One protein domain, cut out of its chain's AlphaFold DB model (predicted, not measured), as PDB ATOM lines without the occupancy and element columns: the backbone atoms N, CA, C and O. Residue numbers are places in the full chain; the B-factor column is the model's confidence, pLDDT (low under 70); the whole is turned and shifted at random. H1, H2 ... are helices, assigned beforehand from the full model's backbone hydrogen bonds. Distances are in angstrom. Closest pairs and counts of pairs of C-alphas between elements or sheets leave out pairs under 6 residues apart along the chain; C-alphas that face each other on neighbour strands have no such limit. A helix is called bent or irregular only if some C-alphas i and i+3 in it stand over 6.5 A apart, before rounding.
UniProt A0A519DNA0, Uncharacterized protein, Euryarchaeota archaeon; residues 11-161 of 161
ATOM      1  N   ARG A  11     221.512 343.327 189.485       94.44
ATOM      2  CA  ARG A  11     220.957 342.213 188.691       94.44
ATOM      3  C   ARG A  11     220.569 341.023 189.566       94.44
ATOM      4  O   ARG A  11     219.498 340.463 189.374       94.44
ATOM      5  N   GLU A  12     221.405 340.690 190.547       93.94
ATOM      6  CA  GLU A  12     221.178 339.581 191.485       93.94
ATOM      7  C   GLU A  12     219.940 339.818 192.365       93.94
ATOM      8  O   GLU A  12     219.111 338.922 192.532       93.94
ATOM      9  N   VAL A  13     219.778 341.041 192.889       95.06
ATOM     10  CA  VAL A  13     218.584 341.422 193.663       95.06
ATOM     11  C   VAL A  13     217.335 341.323 192.796       95.06
ATOM     12  O   VAL A  13     216.344 340.738 193.231       95.06
ATOM     13  N   TYR A  14     217.388 341.856 191.570       95.00
ATOM     14  CA  TYR A  14     216.256 341.803 190.651       95.00
ATOM     15  C   TYR A  14     215.871 340.359 190.311       95.00
ATOM     16  O   TYR A  14     214.716 339.986 190.481       95.00
ATOM     17  N   ALA A  15     216.841 339.527 189.918       94.06
ATOM     18  CA  ALA A  15     216.617 338.121 189.587       94.06
ATOM     19  C   ALA A  15     215.978 337.348 190.747       94.06
ATOM     20  O   ALA A  15     214.976 336.673 190.545       94.06
ATOM     21  N   THR A  16     216.488 337.529 191.971       92.69
ATOM     22  CA  THR A  16     215.951 336.855 193.166       92.69
ATOM     23  C   THR A  16     214.480 337.206 193.410       92.69
ATOM     24  O   THR A  16     213.694 336.357 193.821       92.69
ATOM     25  N   VAL A  17     214.086 338.460 193.166       91.75
ATOM     26  CA  VAL A  17     212.684 338.875 193.302       91.75
ATOM     27  C   VAL A  17     211.827 338.294 192.176       91.75
ATOM     28  O   VAL A  17     210.743 337.783 192.447       91.75
ATOM     29  N   ILE A  18     212.316 338.312 190.933       91.25
ATOM     30  CA  ILE A  18     211.607 337.737 189.781       91.25
ATOM     31  C   ILE A  18     211.402 336.223 189.936       91.25
ATOM     32  O   ILE A  18     210.318 335.733 189.641       91.25
ATOM     33  N   GLU A  19     212.382 335.487 190.465       89.38
ATOM     34  CA  GLU A  19     212.251 334.052 190.772       89.38
ATOM     35  C   GLU A  19     211.095 333.756 191.735       89.38
ATOM     36  O   GLU A  19     210.394 332.756 191.586       89.38
ATOM     37  N   VAL A  20     210.882 334.626 192.726       87.19
ATOM     38  CA  VAL A  20     209.803 334.468 193.709       87.19
ATOM     39  C   VAL A  20     208.454 334.817 193.103       87.19
ATOM     40  O   VAL A  20     207.494 334.081 193.313       87.19
ATOM     41  N   LEU A  21     208.405 335.896 192.325       85.25
ATOM     42  CA  LEU A  21     207.207 336.325 191.610       85.25
ATOM     43  C   LEU A  21     206.751 335.325 190.538       85.25
ATOM     44  O   LEU A  21     205.585 335.285 190.186       85.25
ATOM     45  N   LEU A  22     207.660 334.506 190.008       82.50
ATOM     46  CA  LEU A  22     207.357 333.505 188.980       82.50
ATOM     47  C   LEU A  22     207.074 332.110 189.540       82.50
ATOM     48  O   LEU A  22     207.071 331.133 188.789       82.50
ATOM     49  N   ARG A  23     206.852 331.972 190.850       72.56
ATOM     50  CA  ARG A  23     206.745 330.656 191.490       72.56
ATOM     51  C   ARG A  23     205.577 329.811 190.971       72.56
ATOM     52  O   ARG A  23     205.679 328.584 190.976       72.56
ATOM     53  N   ASP A  24     204.493 330.439 190.532       72.38
ATOM     54  CA  ASP A  24     203.340 329.787 189.899       72.38
ATOM     55  C   ASP A  24     203.413 329.781 188.355       72.38
ATOM     56  O   ASP A  24     202.566 329.182 187.688       72.38
ATOM     57  N   GLY A  25     204.458 330.391 187.785       69.94
ATOM     58  CA  GLY A  25     204.709 330.510 186.353       69.94
ATOM     59  C   GLY A  25     203.980 331.661 185.651       69.94
ATOM     60  O   GLY A  25     204.136 331.782 184.433       69.94
ATOM     61  N   VAL A  26     203.203 332.498 186.354       76.44
ATOM     62  CA  VAL A  26     202.426 333.593 185.748       76.44
ATOM     63  C   VAL A  26     202.480 334.857 186.604       76.44
ATOM     64  O   VAL A  26     201.903 334.908 187.675       76.44
ATOM     65  N   LEU A  27     203.051 335.940 186.066       78.25
ATOM     66  CA  LEU A  27     202.969 337.250 186.717       78.25
ATOM     67  C   LEU A  27     201.552 337.824 186.635       78.25
ATOM     68  O   LEU A  27     201.045 338.129 185.548       78.25
ATOM     69  N   THR A  28     200.947 338.060 187.789       83.06
ATOM     70  CA  THR A  28     199.759 338.904 187.911       83.06
ATOM     71  C   THR A  28     200.086 340.369 187.591       83.06
ATOM     72  O   THR A  28     201.244 340.798 187.552       83.06
ATOM     73  N   GLN A  29     199.055 341.194 187.378       83.00
ATOM     74  CA  GLN A  29     199.267 342.631 187.160       83.00
ATOM     75  C   GLN A  29     199.888 343.332 188.380       83.00
ATOM     76  O   GLN A  29     200.600 344.320 188.207       83.00
ATOM     77  N   GLU A  30     199.606 342.863 189.598       80.88
ATOM     78  CA  GLU A  30     200.176 343.398 190.843       80.88
ATOM     79  C   GLU A  30     201.676 343.107 190.924       80.88
ATOM     80  O   GLU A  30     202.490 344.017 191.108       80.88
ATOM     81  N   GLU A  31     202.065 341.872 190.636       84.56
ATOM     82  CA  GLU A  31     203.461 341.443 190.619       84.56
ATOM     83  C   GLU A  31     204.257 342.105 189.494       84.56
ATOM     84  O   GLU A  31     205.384 342.553 189.707       84.56
ATOM     85  N   GLN A  32     203.658 342.265 188.308       86.75
ATOM     86  CA  GLN A  32     204.279 343.007 187.212       86.75
ATOM     87  C   GLN A  32     204.543 344.470 187.599       86.75
ATOM     88  O   GLN A  32     205.577 345.030 187.219       86.75
ATOM     89  N   ARG A  33     203.647 345.101 188.371       87.19
ATOM     90  CA  ARG A  33     203.864 346.461 188.884       87.19
ATOM     91  C   ARG A  33     205.016 346.505 189.880       87.19
ATOM     92  O   ARG A  33     205.878 347.370 189.729       87.19
ATOM     93  N   LEU A  34     205.080 345.573 190.834       88.81
ATOM     94  CA  LEU A  34     206.192 345.494 191.789       88.81
ATOM     95  C   LEU A  34     207.530 345.250 191.079       88.81
ATOM     96  O   LEU A  34     208.501 345.964 191.331       88.81
ATOM     97  N   ALA A  35     207.571 344.319 190.125       90.31
ATOM     98  CA  ALA A  35     208.745 344.067 189.292       90.31
ATOM     99  C   ALA A  35     209.158 345.308 188.485       90.31
ATOM    100  O   ALA A  35     210.343 345.623 188.385       90.31
ATOM    101  N   THR A  36     208.196 346.040 187.925       90.62
ATOM    102  CA  THR A  36     208.476 347.274 187.178       90.62
ATOM    103  C   THR A  36     209.021 348.359 188.099       90.62
ATOM    104  O   THR A  36     210.004 349.015 187.753       90.62
ATOM    105  N   ARG A  37     208.433 348.533 189.290       92.00
ATOM    106  CA  ARG A  37     208.918 349.509 190.270       92.00
ATOM    107  C   ARG A  37     210.340 349.180 190.695       92.00
ATOM    108  O   ARG A  37     211.205 350.042 190.587       92.00
ATOM    109  N   LEU A  38     210.608 347.933 191.072       94.12
ATOM    110  CA  LEU A  38     211.943 347.509 191.480       94.12
ATOM    111  C   LEU A  38     212.975 347.706 190.359       94.12
ATOM    112  O   LEU A  38     214.081 348.170 190.624       94.12
ATOM    113  N   ALA A  39     212.615 347.419 189.104       93.56
ATOM    114  CA  ALA A  39     213.488 347.678 187.960       93.56
ATOM    115  C   ALA A  39     213.842 349.167 187.840       93.56
ATOM    116  O   ALA A  39     215.011 349.509 187.661       93.56
ATOM    117  N   ILE A  40     212.853 350.056 187.984       92.06
ATOM    118  CA  ILE A  40     213.081 351.506 187.965       92.06
ATOM    119  C   ILE A  40     214.079 351.900 189.055       92.06
ATOM    120  O   ILE A  40     214.986 352.666 188.760       92.06
ATOM    121  N   LEU A  41     213.961 351.358 190.269       93.06
ATOM    122  CA  LEU A  41     214.847 351.692 191.391       93.06
ATOM    123  C   LEU A  41     216.266 351.145 191.240       93.06
ATOM    124  O   LEU A  41     217.232 351.814 191.603       93.06
ATOM    125  N   LEU A  42     216.406 349.948 190.676       92.75
ATOM    126  CA  LEU A  42     217.702 349.290 190.523       92.75
ATOM    127  C   LEU A  42     218.492 349.772 189.303       92.75
ATOM    128  O   LEU A  42     219.721 349.725 189.324       92.75
ATOM    129  N   PHE A  43     217.818 350.230 188.246       90.69
ATOM    130  CA  PHE A  43     218.443 350.537 186.954       90.69
ATOM    131  C   PHE A  43     218.272 352.011 186.543       90.69
ATOM    132  O   PHE A  43     218.197 352.326 185.357       90.69
ATOM    133  N   GLN A  44     218.245 352.932 187.518       73.38
ATOM    134  CA  GLN A  44     218.025 354.378 187.314       73.38
ATOM    135  C   GLN A  44     219.039 355.070 186.379       73.38
ATOM    136  O   GLN A  44     218.783 356.178 185.904       73.38
ATOM    137  N   LYS A  45     220.204 354.465 186.111       60.09
ATOM    138  CA  LYS A  45     221.266 355.075 185.300       60.09
ATOM    139  C   LYS A  45     221.247 354.576 183.853       60.09
ATOM    140  O   LYS A  45     221.536 353.422 183.570       60.09
ATOM    141  N   GLY A  46     221.028 355.500 182.917       59.81
ATOM    142  CA  GLY A  46     221.331 355.295 181.497       59.81
ATOM    143  C   GLY A  46     220.350 354.389 180.743       59.81
ATOM    144  O   GLY A  46     219.139 354.472 180.926       59.81
ATOM    145  N   ASN A  47     220.876 353.576 179.820       57.81
ATOM    146  CA  ASN A  47     220.087 352.718 178.924       57.81
ATOM    147  C   ASN A  47     219.686 351.369 179.550       57.81
ATOM    148  O   ASN A  47     218.940 350.615 178.921       57.81
ATOM    149  N   ASP A  48     220.141 351.074 180.769       69.81
ATOM    150  CA  ASP A  48     219.985 349.762 181.402       69.81
ATOM    151  C   ASP A  48     218.517 349.429 181.682       69.81
ATOM    152  O   ASP A  48     218.080 348.308 181.425       69.81
ATOM    153  N   LEU A  49     217.709 350.422 182.071       76.56
ATOM    154  CA  LEU A  49     216.281 350.237 182.349       76.56
ATOM    155  C   LEU A  49     215.482 349.676 181.155       76.56
ATOM    156  O   LEU A  49     214.449 349.044 181.361       76.56
ATOM    157  N   LYS A  50     215.928 349.894 179.908       77.62
ATOM    158  CA  LYS A  50     215.178 349.464 178.715       77.62
ATOM    159  C   LYS A  50     215.318 347.975 178.404       77.62
ATOM    160  O   LYS A  50     214.350 347.378 177.947       77.62
ATOM    161  N   ASN A  51     216.501 347.399 178.620       82.62
ATOM    162  CA  ASN A  51     216.821 346.043 178.152       82.62
ATOM    163  C   ASN A  51     217.139 345.084 179.306       82.62
ATOM    164  O   ASN A  51     216.681 343.943 179.296       82.62
ATOM    165  N   VAL A  52     217.854 345.551 180.336       88.81
ATOM    166  CA  VAL A  52     218.387 344.700 181.410       88.81
ATOM    167  C   VAL A  52     217.288 343.970 182.194       88.81
ATOM    168  O   VAL A  52     217.443 342.766 182.406       88.81
ATOM    169  N   PRO A  53     216.159 344.601 182.585       90.56
ATOM    170  CA  PRO A  53     215.091 343.883 183.281       90.56
ATOM    171  C   PRO A  53     214.515 342.721 182.461       90.56
ATOM    172  O   PRO A  53     214.306 341.634 182.996       90.56
ATOM    173  N   GLY A  54     214.305 342.927 181.157       89.94
ATOM    174  CA  GLY A  54     213.784 341.897 180.255       89.94
ATOM    175  C   GLY A  54     214.780 340.763 180.012       89.94
ATOM    176  O   GLY A  54     214.393 339.597 179.982       89.94
ATOM    177  N   GLU A  55     216.069 341.081 179.890       91.69
ATOM    178  CA  GLU A  55     217.136 340.079 179.796       91.69
ATOM    179  C   GLU A  55     217.209 339.214 181.057       91.69
ATOM    180  O   GLU A  55     217.232 337.991 180.955       91.69
ATOM    181  N   ILE A  56     217.174 339.834 182.243       93.06
ATOM    182  CA  ILE A  56     217.178 339.107 183.519       93.06
ATOM    183  C   ILE A  56     215.941 338.218 183.635       93.06
ATOM    184  O   ILE A  56     216.067 337.058 184.012       93.06
ATOM    185  N   TYR A  57     214.763 338.734 183.277       90.44
ATOM    186  CA  TYR A  57     213.530 337.951 183.264       90.44
ATOM    187  C   TYR A  57     213.667 336.691 182.397       90.44
ATOM    188  O   TYR A  57     213.351 335.592 182.845       90.44
ATOM    189  N   ASN A  58     214.198 336.830 181.177       90.81
ATOM    190  CA  ASN A  58     214.402 335.694 180.277       90.81
ATOM    191  C   ASN A  58     215.405 334.680 180.843       90.81
ATOM    192  O   ASN A  58     215.169 333.479 180.739       90.81
ATOM    193  N   SER A  59     216.489 335.149 181.469       93.00
ATOM    194  CA  SER A  59     217.464 334.282 182.138       93.00
ATOM    195  C   SER A  59     216.847 333.519 183.312       93.00
ATOM    196  O   SER A  59     217.069 332.318 183.428       93.00
ATOM    197  N   VAL A  60     216.006 334.166 184.128       90.62
ATOM    198  CA  VAL A  60     215.277 333.493 185.218       90.62
ATOM    199  C   VAL A  60     214.353 332.400 184.671       90.62
ATOM    200  O   VAL A  60     214.366 331.282 185.178       90.62
ATOM    201  N   ILE A  61     213.607 332.675 183.595       89.44
ATOM    202  CA  ILE A  61     212.746 331.677 182.933       89.44
ATOM    203  C   ILE A  61     213.559 330.506 182.357       89.44
ATOM    204  O   ILE A  61     213.114 329.360 182.412       89.44
ATOM    205  N   ALA A  62     214.747 330.776 181.812       90.44
ATOM    206  CA  ALA A  62     215.649 329.754 181.281       90.44
ATOM    207  C   ALA A  62     216.365 328.937 182.376       90.44
ATOM    208  O   ALA A  62     216.938 327.889 182.075       90.44
ATOM    209  N   GLY A  63     216.318 329.383 183.637       88.94
ATOM    210  CA  GLY A  63     217.088 328.803 184.739       88.94
ATOM    211  C   GLY A  63     218.583 329.145 184.684       88.94
ATOM    212  O   GLY A  63     219.397 328.439 185.283       88.94
ATOM    213  N   ASP A  64     218.945 330.202 183.956       92.00
ATOM    214  CA  ASP A  64     220.318 330.673 183.824       92.00
ATOM    215  C   ASP A  64     220.770 331.432 185.079       92.00
ATOM    216  O   ASP A  64     219.994 332.120 185.746       92.00
ATOM    217  N   LEU A  65     222.068 331.358 185.380       87.88
ATOM    218  CA  LEU A  65     222.664 332.155 186.450       87.88
ATOM    219  C   LEU A  65     222.653 333.642 186.067       87.88
ATOM    220  O   LEU A  65     223.241 334.030 185.058       87.88
ATOM    221  N   VAL A  66     222.063 334.482 186.918       90.62
ATOM    222  CA  VAL A  66     222.155 335.941 186.797       90.62
ATOM    223  C   VAL A  66     223.182 336.469 187.791       90.62
ATOM    224  O   VAL A  66     222.978 336.396 189.002       90.62
ATOM    225  N   ASP A  67     224.276 337.031 187.280       86.00
ATOM    226  CA  ASP A  67     225.341 337.628 188.081       86.00
ATOM    227  C   ASP A  67     225.613 339.099 187.718       86.00
ATOM    228  O   ASP A  67     225.233 339.629 186.662       86.00
ATOM    229  N   GLY A  68     226.276 339.800 188.639       85.94
ATOM    230  CA  GLY A  68     226.794 341.134 188.375       85.94
ATOM    231  C   GLY A  68     225.758 342.251 188.517       85.94
ATOM    232  O   GLY A  68     224.832 342.192 189.323       85.94
ATOM    233  N   GLY A  69     225.970 343.336 187.771       89.12
ATOM    234  CA  GLY A  69     225.291 344.615 187.987       89.12
ATOM    235  C   GLY A  69     226.070 345.572 188.887       89.12
ATOM    236  O   GLY A  69     227.152 345.251 189.400       89.12
ATOM    237  N   GLU A  70     225.509 346.767 189.064       91.50
ATOM    238  CA  GLU A  70     226.085 347.800 189.922       91.50
ATOM    239  C   GLU A  70     226.028 347.375 191.393       91.50
ATOM    240  O   GLU A  70     225.101 346.689 191.824       91.50
ATOM    241  N   ILE A  71     227.031 347.787 192.171       93.31
ATOM    242  CA  ILE A  71     227.022 347.585 193.621       93.31
ATOM    243  C   ILE A  71     226.007 348.547 194.231       93.31
ATOM    244  O   ILE A  71     226.131 349.760 194.073       93.31
ATOM    245  N   ILE A  72     225.061 348.004 194.991       93.69
ATOM    246  CA  ILE A  72     224.101 348.789 195.762       93.69
ATOM    247  C   ILE A  72     224.753 349.141 197.098       93.69
ATOM    248  O   ILE A  72     225.088 348.254 197.900       93.69
ATOM    249  N   ASN A  73     224.972 350.432 197.341       94.25
ATOM    250  CA  ASN A  73     225.518 350.896 198.612       94.25
ATOM    251  C   ASN A  73     224.462 350.837 199.727       94.25
ATOM    252  O   ASN A  73     223.281 350.637 199.470       94.25
ATOM    253  N   LYS A  74     224.888 350.999 200.981       93.38
ATOM    254  CA  LYS A  74     224.010 350.830 202.142       93.38
ATOM    255  C   LYS A  74     222.779 351.750 202.129       93.38
ATOM    256  O   LYS A  74     221.689 351.264 202.396       93.38
ATOM    257  N   ASN A  75     222.949 353.030 201.800       94.62
ATOM    258  CA  ASN A  75     221.839 353.986 201.785       94.62
ATOM    259  C   ASN A  75     220.854 353.640 200.667       94.62
ATOM    260  O   ASN A  75     219.672 353.503 200.927       94.62
ATOM    261  N   GLN A  76     221.360 353.335 199.467       95.25
ATOM    262  CA  GLN A  76     220.513 352.903 198.353       95.25
ATOM    263  C   GLN A  76     219.677 351.668 198.701       95.25
ATOM    264  O   GLN A  76     218.537 351.562 198.275       95.25
ATOM    265  N   ARG A  77     220.226 350.718 199.470       96.69
ATOM    266  CA  ARG A  77     219.465 349.537 199.908       96.69
ATOM    267  C   ARG A  77     218.291 349.918 200.807       96.69
ATOM    268  O   ARG A  77     217.236 349.315 200.660       96.69
ATOM    269  N   MET A  78     218.480 350.880 201.711       97.44
ATOM    270  CA  MET A  78     217.406 351.399 202.562       97.44
ATOM    271  C   MET A  78     216.334 352.077 201.713       97.44
ATOM    272  O   MET A  78     215.187 351.649 201.765       97.44
ATOM    273  N   ASP A  79     216.738 353.009 200.844       96.25
ATOM    274  CA  ASP A  79     215.821 353.759 199.979       96.25
ATOM    275  C   ASP A  79     214.970 352.811 199.108       96.25
ATOM    276  O   ASP A  79     213.748 352.913 199.061       96.25
ATOM    277  N   ILE A  80     215.607 351.816 198.471       96.50
ATOM    278  CA  ILE A  80     214.910 350.810 197.652       96.50
ATOM    279  C   ILE A  80     213.925 349.996 198.500       96.50
ATOM    280  O   ILE A  80     212.830 349.679 198.037       96.50
ATOM    281  N   TYR A  81     214.328 349.599 199.708       97.50
ATOM    282  CA  TYR A  81     213.499 348.775 200.579       97.50
ATOM    283  C   TYR A  81     212.258 349.535 201.066       97.50
ATOM    284  O   TYR A  81     211.153 349.004 200.968       97.50
ATOM    285  N   GLU A  82     212.437 350.773 201.526       97.12
ATOM    286  CA  GLU A  82     211.364 351.668 201.976       97.12
ATOM    287  C   GLU A  82     210.361 351.936 200.848       97.12
ATOM    288  O   GLU A  82     209.165 351.695 201.002       97.12
ATOM    289  N   GLU A  83     210.851 352.319 199.669       95.12
ATOM    290  CA  GLU A  83     210.010 352.676 198.526       95.12
ATOM    291  C   GLU A  83     209.233 351.478 197.957       95.12
ATOM    292  O   GLU A  83     208.085 351.605 197.517       95.12
ATOM    293  N   MET A  84     209.830 350.284 197.979       94.50
ATOM    294  CA  MET A  84     209.130 349.058 197.594       94.50
ATOM    295  C   MET A  84     208.070 348.659 198.617       94.50
ATOM    296  O   MET A  84     206.988 348.229 198.211       94.50
ATOM    297  N   PHE A  85     208.349 348.820 199.915       94.38
ATOM    298  CA  PHE A  85     207.365 348.569 200.966       94.38
ATOM    299  C   PHE A  85     206.169 349.507 200.804       94.38
ATOM    300  O   PHE A  85     205.030 349.047 200.754       94.38
ATOM    301  N   GLU A  86     206.421 350.807 200.650       92.94
ATOM    302  CA  GLU A  86     205.383 351.805 200.398       92.94
ATOM    303  C   GLU A  86     204.570 351.448 199.145       92.94
ATOM    304  O   GLU A  86     203.341 351.407 199.186       92.94
ATOM    305  N   THR A  87     205.242 351.099 198.041       91.06
ATOM    306  CA  THR A  87     204.572 350.731 196.783       91.06
ATOM    307  C   THR A  87     203.634 349.538 196.964       91.06
ATOM    308  O   THR A  87     202.505 349.580 196.461       91.06
ATOM    309  N   ALA A  88     204.088 348.498 197.671       89.38
ATOM    310  CA  ALA A  88     203.277 347.328 197.991       89.38
ATOM    311  C   ALA A  88     202.116 347.689 198.929       89.38
ATOM    312  O   ALA A  88     200.997 347.234 198.737       89.38
ATOM    313  N   PHE A  89     202.331 348.568 199.906       90.12
ATOM    314  CA  PHE A  89     201.260 348.969 200.812       90.12
ATOM    315  C   PHE A  89     200.179 349.810 200.115       90.12
ATOM    316  O   PHE A  89     198.986 349.580 200.312       90.12
ATOM    317  N   VAL A  90     200.561 350.778 199.279       88.06
ATOM    318  CA  VAL A  90     199.624 351.727 198.654       88.06
ATOM    319  C   VAL A  90     198.782 351.061 197.567       88.06
ATOM    320  O   VAL A  90     197.561 351.218 197.539       88.06
ATOM    321  N   ASN A  91     199.422 350.326 196.659       72.62
ATOM    322  CA  ASN A  91     198.822 349.970 195.365       72.62
ATOM    323  C   ASN A  91     198.346 348.525 195.265       72.62
ATOM    324  O   ASN A  91     197.826 348.118 194.223       72.62
ATOM    325  N   ALA A  92     198.604 347.755 196.306       62.88
ATOM    326  CA  ALA A  92     198.605 346.316 196.249       62.88
ATOM    327  C   ALA A  92     197.644 345.783 197.328       62.88
ATOM    328  O   ALA A  92     197.383 346.434 198.359       62.88
ATOM    329  N   SER A  93     196.971 344.683 197.005       65.25
ATOM    330  CA  SER A  93     196.006 344.069 197.907       65.25
ATOM    331  C   SER A  93     196.810 343.266 198.906       65.25
ATOM    332  O   SER A  93     197.200 342.193 198.511       65.25
ATOM    333  N   LEU A  94     197.080 343.772 200.127       70.62
ATOM    334  CA  LEU A  94     198.044 343.240 201.121       70.62
ATOM    335  C   LEU A  94     198.103 341.708 201.211       70.62
ATOM    336  O   LEU A  94     197.626 341.078 202.159       70.62
ATOM    337  N   SER A  95     198.693 341.101 200.198       76.44
ATOM    338  CA  SER A  95     198.529 339.691 199.930       76.44
ATOM    339  C   SER A  95     199.766 339.014 200.449       76.44
ATOM    340  O   SER A  95     200.836 339.611 200.617       76.44
ATOM    341  N   HIS A  96     199.616 337.726 200.718       79.94
ATOM    342  CA  HIS A  96     200.748 336.922 201.119       79.94
ATOM    343  C   HIS A  96     201.883 336.997 200.080       79.94
ATOM    344  O   HIS A  96     203.051 337.030 200.464       79.94
ATOM    345  N   ASP A  97     201.554 337.084 198.791       81.94
ATOM    346  CA  ASP A  97     202.535 337.084 197.705       81.94
ATOM    347  C   ASP A  97     203.297 338.415 197.626       81.94
ATOM    348  O   ASP A  97     204.528 338.425 197.580       81.94
ATOM    349  N   GLU A  98     202.608 339.548 197.763       84.94
ATOM    350  CA  GLU A  98     203.254 340.865 197.817       84.94
ATOM    351  C   GLU A  98     204.129 341.024 199.067       84.94
ATOM    352  O   GLU A  98     205.258 341.513 198.986       84.94
ATOM    353  N   MET A  99     203.666 340.563 200.235       89.50
ATOM    354  CA  MET A  99     204.480 340.613 201.457       89.50
ATOM    355  C   MET A  99     205.664 339.639 201.396       89.50
ATOM    356  O   MET A  99     206.730 339.926 201.951       89.50
ATOM    357  N   ALA A 100     205.534 338.526 200.668       88.75
ATOM    358  CA  ALA A 100     206.653 337.632 200.398       88.75
ATOM    359  C   ALA A 100     207.733 338.310 199.545       88.75
ATOM    360  O   ALA A 100     208.920 338.133 199.831       88.75
ATOM    361  N   VAL A 101     207.351 339.138 198.566       89.12
ATOM    362  CA  VAL A 101     208.299 339.956 197.792       89.12
ATOM    363  C   VAL A 101     209.077 340.895 198.703       89.12
ATOM    364  O   VAL A 101     210.301 340.948 198.608       89.12
ATOM    365  N   ILE A 102     208.402 341.593 199.619       93.69
ATOM    366  CA  ILE A 102     209.063 342.510 200.558       93.69
ATOM    367  C   ILE A 102     210.012 341.758 201.501       93.69
ATOM    368  O   ILE A 102     211.148 342.190 201.707       93.69
ATOM    369  N   ALA A 103     209.610 340.598 202.023       93.81
ATOM    370  CA  ALA A 103     210.469 339.773 202.875       93.81
ATOM    371  C   ALA A 103     211.708 339.239 202.127       93.81
ATOM    372  O   ALA A 103     212.818 339.219 202.667       93.81
ATOM    373  N   ILE A 104     211.544 338.841 200.864       93.06
ATOM    374  CA  ILE A 104     212.653 338.414 200.005       93.06
ATOM    375  C   ILE A 104     213.566 339.589 199.694       93.06
ATOM    376  O   ILE A 104     214.783 339.462 199.821       93.06
ATOM    377  N   LEU A 105     212.998 340.745 199.360       95.12
ATOM    378  CA  LEU A 105     213.746 341.963 199.094       95.12
ATOM    379  C   LEU A 105     214.583 342.372 200.313       95.12
ATOM    380  O   LEU A 105     215.774 342.643 200.157       95.12
ATOM    381  N   ARG A 106     214.014 342.306 201.527       95.94
ATOM    382  CA  ARG A 106     214.738 342.508 202.794       95.94
ATOM    383  C   ARG A 106     215.969 341.606 202.874       95.94
ATOM    384  O   ARG A 106     217.070 342.083 203.159       95.94
ATOM    385  N   SER A 107     215.815 340.311 202.577       94.31
ATOM    386  CA  SER A 107     216.949 339.382 202.564       94.31
ATOM    387  C   SER A 107     217.962 339.703 201.464       94.31
ATOM    388  O   SER A 107     219.161 339.610 201.726       94.31
ATOM    389  N   SER A 108     217.519 340.004 200.245       93.62
ATOM    390  CA  SER A 108     218.390 340.226 199.083       93.62
ATOM    391  C   SER A 108     219.216 341.502 199.233       93.62
ATOM    392  O   SER A 108     220.402 341.528 198.907       93.62
ATOM    393  N   LEU A 109     218.616 342.539 199.817       95.69
ATOM    394  CA  LEU A 109     219.276 343.793 200.171       95.69
ATOM    395  C   LEU A 109     220.072 343.702 201.484       95.69
ATOM    396  O   LEU A 109     220.802 344.630 201.823       95.69
ATOM    397  N   ARG A 110     220.005 342.577 202.205       94.69
ATOM    398  CA  ARG A 110     220.687 342.368 203.497       94.69
ATOM    399  C   ARG A 110     220.332 343.433 204.533       94.69
ATOM    400  O   ARG A 110     221.206 343.917 205.250       94.69
ATOM    401  N   ILE A 111     219.053 343.784 204.584       96.19
ATOM    402  CA  ILE A 111     218.503 344.693 205.582       96.19
ATOM    403  C   ILE A 111     218.471 343.959 206.922       96.19
ATOM    404  O   ILE A 111     217.849 342.901 207.061       96.19
ATOM    405  N   THR A 112     219.185 344.506 207.899       95.19
ATOM    406  CA  THR A 112     219.233 343.987 209.270       95.19
ATOM    407  C   THR A 112     217.921 344.239 210.012       95.19
ATOM    408  O   THR A 112     217.101 345.045 209.587       95.19
ATOM    409  N   ASP A 113     217.731 343.586 211.158       95.06
ATOM    410  CA  ASP A 113     216.516 343.754 211.969       95.06
ATOM    411  C   ASP A 113     216.338 345.214 212.429       95.06
ATOM    412  O   ASP A 113     215.266 345.787 212.270       95.06
ATOM    413  N   LYS A 114     217.428 345.868 212.849       96.56
ATOM    414  CA  LYS A 114     217.420 347.294 213.212       96.56
ATOM    415  C   LYS A 114     217.107 348.211 212.026       96.56
ATOM    416  O   LYS A 114     216.445 349.228 212.184       96.56
ATOM    417  N   GLU A 115     217.636 347.897 210.848       97.56
ATOM    418  CA  GLU A 115     217.350 348.670 209.635       97.56
ATOM    419  C   GLU A 115     215.905 348.483 209.185       97.56
ATOM    420  O   GLU A 115     215.266 349.448 208.789       97.56
ATOM    421  N   HIS A 116     215.368 347.273 209.312       96.44
ATOM    422  CA  HIS A 116     213.964 347.005 209.052       96.44
ATOM    423  C   HIS A 116     213.062 347.839 209.968       96.44
ATOM    424  O   HIS A 116     212.186 348.525 209.460       96.44
ATOM    425  N   GLU A 117     213.311 347.851 211.281       96.62
ATOM    426  CA  GLU A 117     212.564 348.688 212.234       96.62
ATOM    427  C   GLU A 117     212.597 350.174 211.845       96.62
ATOM    428  O   GLU A 117     211.561 350.832 211.823       96.62
ATOM    429  N   LEU A 118     213.772 350.697 211.476       97.31
ATOM    430  CA  LEU A 118     213.912 352.086 211.025       97.31
ATOM    431  C   LEU A 118     213.133 352.360 209.733       97.31
ATOM    432  O   LEU A 118     212.445 353.374 209.650       97.31
ATOM    433  N   ALA A 119     213.210 351.457 208.755       96.75
ATOM    434  CA  ALA A 119     212.475 351.577 207.501       96.75
ATOM    435  C   ALA A 119     210.957 351.582 207.734       96.75
ATOM    436  O   ALA A 119     210.243 352.344 207.090       96.75
ATOM    437  N   ILE A 120     210.454 350.777 208.678       96.25
ATOM    438  CA  ILE A 120     209.031 350.773 209.033       96.25
ATOM    439  C   ILE A 120     208.590 352.126 209.596       96.25
ATOM    440  O   ILE A 120     207.541 352.629 209.195       96.25
ATOM    441  N   GLU A 121     209.378 352.738 210.483       96.88
ATOM    442  CA  GLU A 121     209.055 354.066 211.024       96.88
ATOM    443  C   GLU A 121     209.050 355.143 209.928       96.88
ATOM    444  O   GLU A 121     208.157 355.990 209.908       96.88
ATOM    445  N   VAL A 122     209.997 355.082 208.983       97.00
ATOM    446  CA  VAL A 122     210.039 355.995 207.829       97.00
ATOM    447  C   VAL A 122     208.808 355.808 206.944       97.00
ATOM    448  O   VAL A 122     208.082 356.770 206.704       97.00
ATOM    449  N   VAL A 123     208.522 354.573 206.522       96.00
ATOM    450  CA  VAL A 123     207.370 354.251 205.662       96.00
ATOM    451  C   VAL A 123     206.063 354.666 206.329       96.00
ATOM    452  O   VAL A 123     205.208 355.270 205.686       96.00
ATOM    453  N   LYS A 124     205.904 354.398 207.629       95.38
ATOM    454  CA  LYS A 124     204.728 354.831 208.385       95.38
ATOM    455  C   LYS A 124     204.580 356.352 208.370       95.38
ATOM    456  O   LYS A 124     203.491 356.831 208.070       95.38
ATOM    457  N   GLY A 125     205.654 357.092 208.649       95.81
ATOM    458  CA  GLY A 125     205.645 358.555 208.605       95.81
ATOM    459  C   GLY A 125     205.238 359.087 207.230       95.81
ATOM    460  O   GLY A 125     204.319 359.895 207.136       95.81
ATOM    461  N   THR A 126     205.840 358.566 206.158       95.12
ATOM    462  CA  THR A 126     205.505 358.947 204.777       95.12
ATOM    463  C   THR A 126     204.041 358.670 204.435       95.12
ATOM    464  O   THR A 126     203.370 359.510 203.837       95.12
ATOM    465  N   LEU A 127     203.509 357.514 204.839       93.94
ATOM    466  CA  LEU A 127     202.112 357.162 204.589       93.94
ATOM    467  C   LEU A 127     201.130 358.020 205.408       93.94
ATOM    468  O   LEU A 127     200.044 358.334 204.920       93.94
ATOM    469  N   GLU A 128     201.495 358.410 206.633       94.19
ATOM    470  CA  GLU A 128     200.697 359.286 207.507       94.19
ATOM    471  C   GLU A 128     200.680 360.754 207.044       94.19
ATOM    472  O   GLU A 128     199.748 361.486 207.382       94.19
ATOM    473  N   GLU A 129     201.658 361.177 206.239       94.94
ATOM    474  CA  GLU A 129     201.699 362.497 205.593       94.94
ATOM    475  C   GLU A 129     200.812 362.593 204.337       94.94
ATOM    476  O   GLU A 129     200.686 363.666 203.746       94.94
ATOM    477  N   SER A 130     200.178 361.494 203.912       92.56
ATOM    478  CA  SER A 130     199.321 361.483 202.726       92.56
ATOM    479  C   SER A 130     198.045 362.315 202.901       92.56
ATOM    480  O   SER A 130     197.317 362.174 203.883       92.56
ATOM    481  N   ASP A 131     197.697 363.094 201.875       92.62
ATOM    482  CA  ASP A 131     196.419 363.813 201.796       92.62
ATOM    483  C   ASP A 131     195.228 362.911 201.400       92.62
ATOM    484  O   ASP A 131     194.093 363.393 201.350       92.62
ATOM    485  N   ASP A 132     195.440 361.621 201.095       94.12
ATOM    486  CA  ASP A 132     194.366 360.688 200.725       94.12
ATOM    487  C   ASP A 132     193.706 360.068 201.975       94.12
ATOM    488  O   ASP A 132     194.292 359.191 202.624       94.12
ATOM    489  N   PRO A 133     192.440 360.416 202.297       93.75
ATOM    490  CA  PRO A 133     191.761 359.883 203.475       93.75
ATOM    491  C   PRO A 133     191.584 358.361 203.443       93.75
ATOM    492  O   PRO A 133     191.503 357.734 204.500       93.75
ATOM    493  N   LYS A 134     191.503 357.753 202.251       91.38
ATOM    494  CA  LYS A 134     191.388 356.297 202.118       91.38
ATOM    495  C   LYS A 134     192.701 355.617 202.463       91.38
ATOM    496  O   LYS A 134     192.679 354.600 203.154       91.38
ATOM    497  N   LEU A 135     193.822 356.184 202.019       91.50
ATOM    498  CA  LEU A 135     195.137 355.661 202.362       91.50
ATOM    499  C   LEU A 135     195.381 355.782 203.867       91.50
ATOM    500  O   LEU A 135     195.735 354.792 204.494       91.50
ATOM    501  N   LEU A 136     195.080 356.935 204.471       94.31
ATOM    502  CA  LEU A 136     195.204 357.120 205.922       94.31
ATOM    503  C   LEU A 136     194.361 356.125 206.729       94.31
ATOM    504  O   LEU A 136     194.786 355.663 207.789       94.31
ATOM    505  N   GLN A 137     193.161 355.787 206.250       93.81
ATOM    506  CA  GLN A 137     192.338 354.761 206.887       93.81
ATOM    507  C   GLN A 137     192.978 353.372 206.745       93.81
ATOM    508  O   GLN A 137     193.112 352.663 207.738       93.81
ATOM    509  N   LYS A 138     193.466 353.025 205.546       92.44
ATOM    510  CA  LYS A 138     194.186 351.767 205.295       92.44
ATOM    511  C   LYS A 138     195.416 351.622 206.198       92.44
ATOM    512  O   LYS A 138     195.624 350.563 206.779       92.44
ATOM    513  N   VAL A 139     196.202 352.690 206.370       92.88
ATOM    514  CA  VAL A 139     197.364 352.727 207.280       92.88
ATOM    515  C   VAL A 139     196.961 352.338 208.701       92.88
ATOM    516  O   VAL A 139     197.603 351.484 209.308       92.88
ATOM    517  N   LYS A 140     195.879 352.926 209.221       92.31
ATOM    518  CA  LYS A 140     195.387 352.647 210.578       92.31
ATOM    519  C   LYS A 140     194.906 351.211 210.749       92.31
ATOM    520  O   LYS A 140     195.121 350.633 211.812       92.31
ATOM    521  N   ASP A 141     194.255 350.668 209.727       92.19
ATOM    522  CA  ASP A 141     193.573 349.381 209.825       92.19
ATOM    523  C   ASP A 141     194.496 348.197 209.507       92.19
ATOM    524  O   ASP A 141     194.342 347.125 210.092       92.19
ATOM    525  N   GLU A 142     195.462 348.373 208.598       92.00
ATOM    526  CA  GLU A 142     196.144 347.242 207.956       92.00
ATOM    527  C   GLU A 142     197.680 347.244 208.084       92.00
ATOM    528  O   GLU A 142     198.296 346.181 207.968       92.00
ATOM    529  N   LEU A 143     198.329 348.387 208.354       92.62
ATOM    530  CA  LEU A 143     199.800 348.488 208.318       92.62
ATOM    531  C   LEU A 143     200.489 347.556 209.324       92.62
ATOM    532  O   LEU A 143     201.460 346.889 208.973       92.62
ATOM    533  N   ALA A 144     199.968 347.463 210.550       92.56
ATOM    534  CA  ALA A 144     200.520 346.571 211.572       92.56
ATOM    535  C   ALA A 144     200.498 345.100 211.119       92.56
ATOM    536  O   ALA A 144     201.495 344.395 211.250       92.56
ATOM    537  N   GLY A 145     199.394 344.665 210.502       92.56
ATOM    538  CA  GLY A 145     199.270 343.306 209.973       92.56
ATOM    539  C   GLY A 145     200.238 343.029 208.820       92.56
ATOM    540  O   GLY A 145     200.808 341.941 208.750       92.56
ATOM    541  N   ALA A 146     200.474 344.014 207.948       91.62
ATOM    542  CA  ALA A 146     201.461 343.900 206.875       91.62
ATOM    543  C   ALA A 146     202.889 343.733 207.425       91.62
ATOM    544  O   ALA A 146     203.630 342.860 206.971       91.62
ATOM    545  N   ILE A 147     203.259 344.528 208.435       93.31
ATOM    546  CA  ILE A 147     204.570 344.452 209.101       93.31
ATOM    547  C   ILE A 147     204.771 343.073 209.740       93.31
ATOM    548  O   ILE A 147     205.797 342.430 209.503       93.31
ATOM    549  N   ASP A 148     203.778 342.592 210.489       93.19
ATOM    550  CA  ASP A 148     203.827 341.282 211.142       93.19
ATOM    551  C   ASP A 148     203.965 340.143 210.122       93.19
ATOM    552  O   ASP A 148     204.754 339.211 210.316       93.19
ATOM    553  N   LEU A 149     203.246 340.232 208.998       92.25
ATOM    554  CA  LEU A 149     203.311 339.243 207.926       92.25
ATOM    555  C   LEU A 149     204.699 339.205 207.271       92.25
ATOM    556  O   LEU A 149     205.278 338.124 207.130       92.25
ATOM    557  N   VAL A 150     205.274 340.364 206.930       92.94
ATOM    558  CA  VAL A 150     206.643 340.457 206.393       92.94
ATOM    559  C   VAL A 150     207.656 339.874 207.382       92.94
ATOM    560  O   VAL A 150     208.531 339.102 206.980       92.94
ATOM    561  N   GLY A 151     207.525 340.197 208.673       92.00
ATOM    562  CA  GLY A 151     208.375 339.658 209.734       92.00
ATOM    563  C   GLY A 151     208.304 338.131 209.822       92.00
ATOM    564  O   GLY A 151     209.336 337.459 209.795       92.00
ATOM    565  N   GLY A 152     207.095 337.567 209.837       92.56
ATOM    566  CA  GLY A 152     206.883 336.118 209.885       92.56
ATOM    567  C   GLY A 152     207.454 335.378 208.669       92.56
ATOM    568  O   GLY A 152     208.106 334.339 208.821       92.56
ATOM    569  N   ILE A 153     207.269 335.922 207.459       92.06
ATOM    570  CA  ILE A 153     207.839 335.338 206.234       92.06
ATOM    571  C   ILE A 153     209.370 335.394 206.286       92.06
ATOM    572  O   ILE A 153     210.035 334.403 205.972       92.06
ATOM    573  N   PHE A 154     209.942 336.519 206.719       91.06
ATOM    574  CA  PHE A 154     211.390 336.686 206.814       91.06
ATOM    575  C   PHE A 154     212.040 335.684 207.780       91.06
ATOM    576  O   PHE A 154     213.043 335.056 207.433       91.06
ATOM    577  N   GLU A 155     211.448 335.450 208.951       91.62
ATOM    578  CA  GLU A 155     211.962 334.463 209.911       91.62
ATOM    579  C   GLU A 155     211.894 333.023 209.368       91.62
ATOM    580  O   GLU A 155     212.826 332.225 209.537       91.62
ATOM    581  N   SER A 156     210.847 332.695 208.606       89.19
ATOM    582  CA  SER A 156     210.753 331.419 207.881       89.19
ATOM    583  C   SER A 156     211.870 331.252 206.838       89.19
ATOM    584  O   SER A 156     212.440 330.165 206.701       89.19
ATOM    585  N   LEU A 157     212.239 332.329 206.133       85.56
ATOM    586  CA  LEU A 157     213.348 332.328 205.171       85.56
ATOM    587  C   LEU A 157     214.711 332.135 205.849       85.56
ATOM    588  O   LEU A 157     215.553 331.416 205.309       85.56
ATOM    589  N   ARG A 158     214.928 332.732 207.031       80.88
ATOM    590  CA  ARG A 158     216.160 332.547 207.824       80.88
ATOM    591  C   ARG A 158     216.327 331.108 208.295       80.88
ATOM    592  O   ARG A 158     217.425 330.576 208.228       80.88
ATOM    593  N   THR A 159     215.240 330.477 208.736       77.31
ATOM    594  CA  THR A 159     215.272 329.124 209.319       77.31
ATOM    595  C   THR A 159     215.569 328.031 208.281       77.31
ATOM    596  O   THR A 159     216.018 326.944 208.631       77.31
ATOM    597  N   LYS A 160     215.327 328.302 206.992       60.69
ATOM    598  CA  LYS A 160     215.595 327.372 205.880       60.69
ATOM    599  C   LYS A 160     217.018 327.463 205.309       60.69
ATOM    600  O   LYS A 160     217.308 326.733 204.358       60.69
ATOM    601  N   ARG A 161     217.864 328.364 205.819       53.75
ATOM    602  CA  ARG A 161     219.233 328.592 205.332       53.75
ATOM    603  C   ARG A 161     220.294 327.946 206.208       53.75
ATOM    604  O   ARG A 161     220.093 327.884 207.437       53.75
TER     605      ARG A 161
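This is residues 11 to 161 of the 161 residues of an uncharacterized protein of Euryarchaeota archaeon (UniProt A0A519DNA0). Four helices, H1, H2, H4 and H5, form an up-and-down bundle, each running against the one before it. H3 crosses H1 and H2 on one side; on the opposite side H6 crosses H4 and H7b, an arm of the long bent H7, crosses H5, while residues 129 to 134 stick out. The printed part has 151 residues with seven named helices, H1 to H7 in order, and no named strand: all helix. It is compact, with a radius of gyration of the C-alphas of 15.2 A, and spans 42 by 37 by 31 A.

Find C-alpha 11 at (220.957, 342.213, 188.691), where H1, residues 11 to 21, begins. Next come H2, residues 29 to 42, and H3, residues 48 to 62, irregular with C-alphas 50 and 53 7.2 A apart. H4, residues 74 to 91, measures 26.1 A; H5 is residues 96 to 108, and H6, residues 113 to 128, measures 22.6 A. H7, residues 133 to 159, was assigned as one helix by its hydrogen bonds but is bent, with C-alphas 141 and 144 7.7 A apart: H7a is residues 133 to 141, and H7b is residues 144 to 159, with C-alpha 159 at (215.272, 329.124, 209.319).

H1 and H2 form a hairpin, closest at the C-alphas of Leu 21 and Glu 31, 6.4 A. H3 touches H1 at a steep tilt of 54 degrees, C-alphas 15 and 56 closest at 6.2 A. H5 touches H7b, C-alphas 103 and 154 closest at 5.1 A. Every O i to N i+4 pair is within hydrogen-bond range in each helix or arm but H3, with 9 of 11.

The printed part has no cut. The link from H3 to H4 is long. The pLDDT is under 70 at residues 25, 45 to 48, 92 to 93 and 160 to 161.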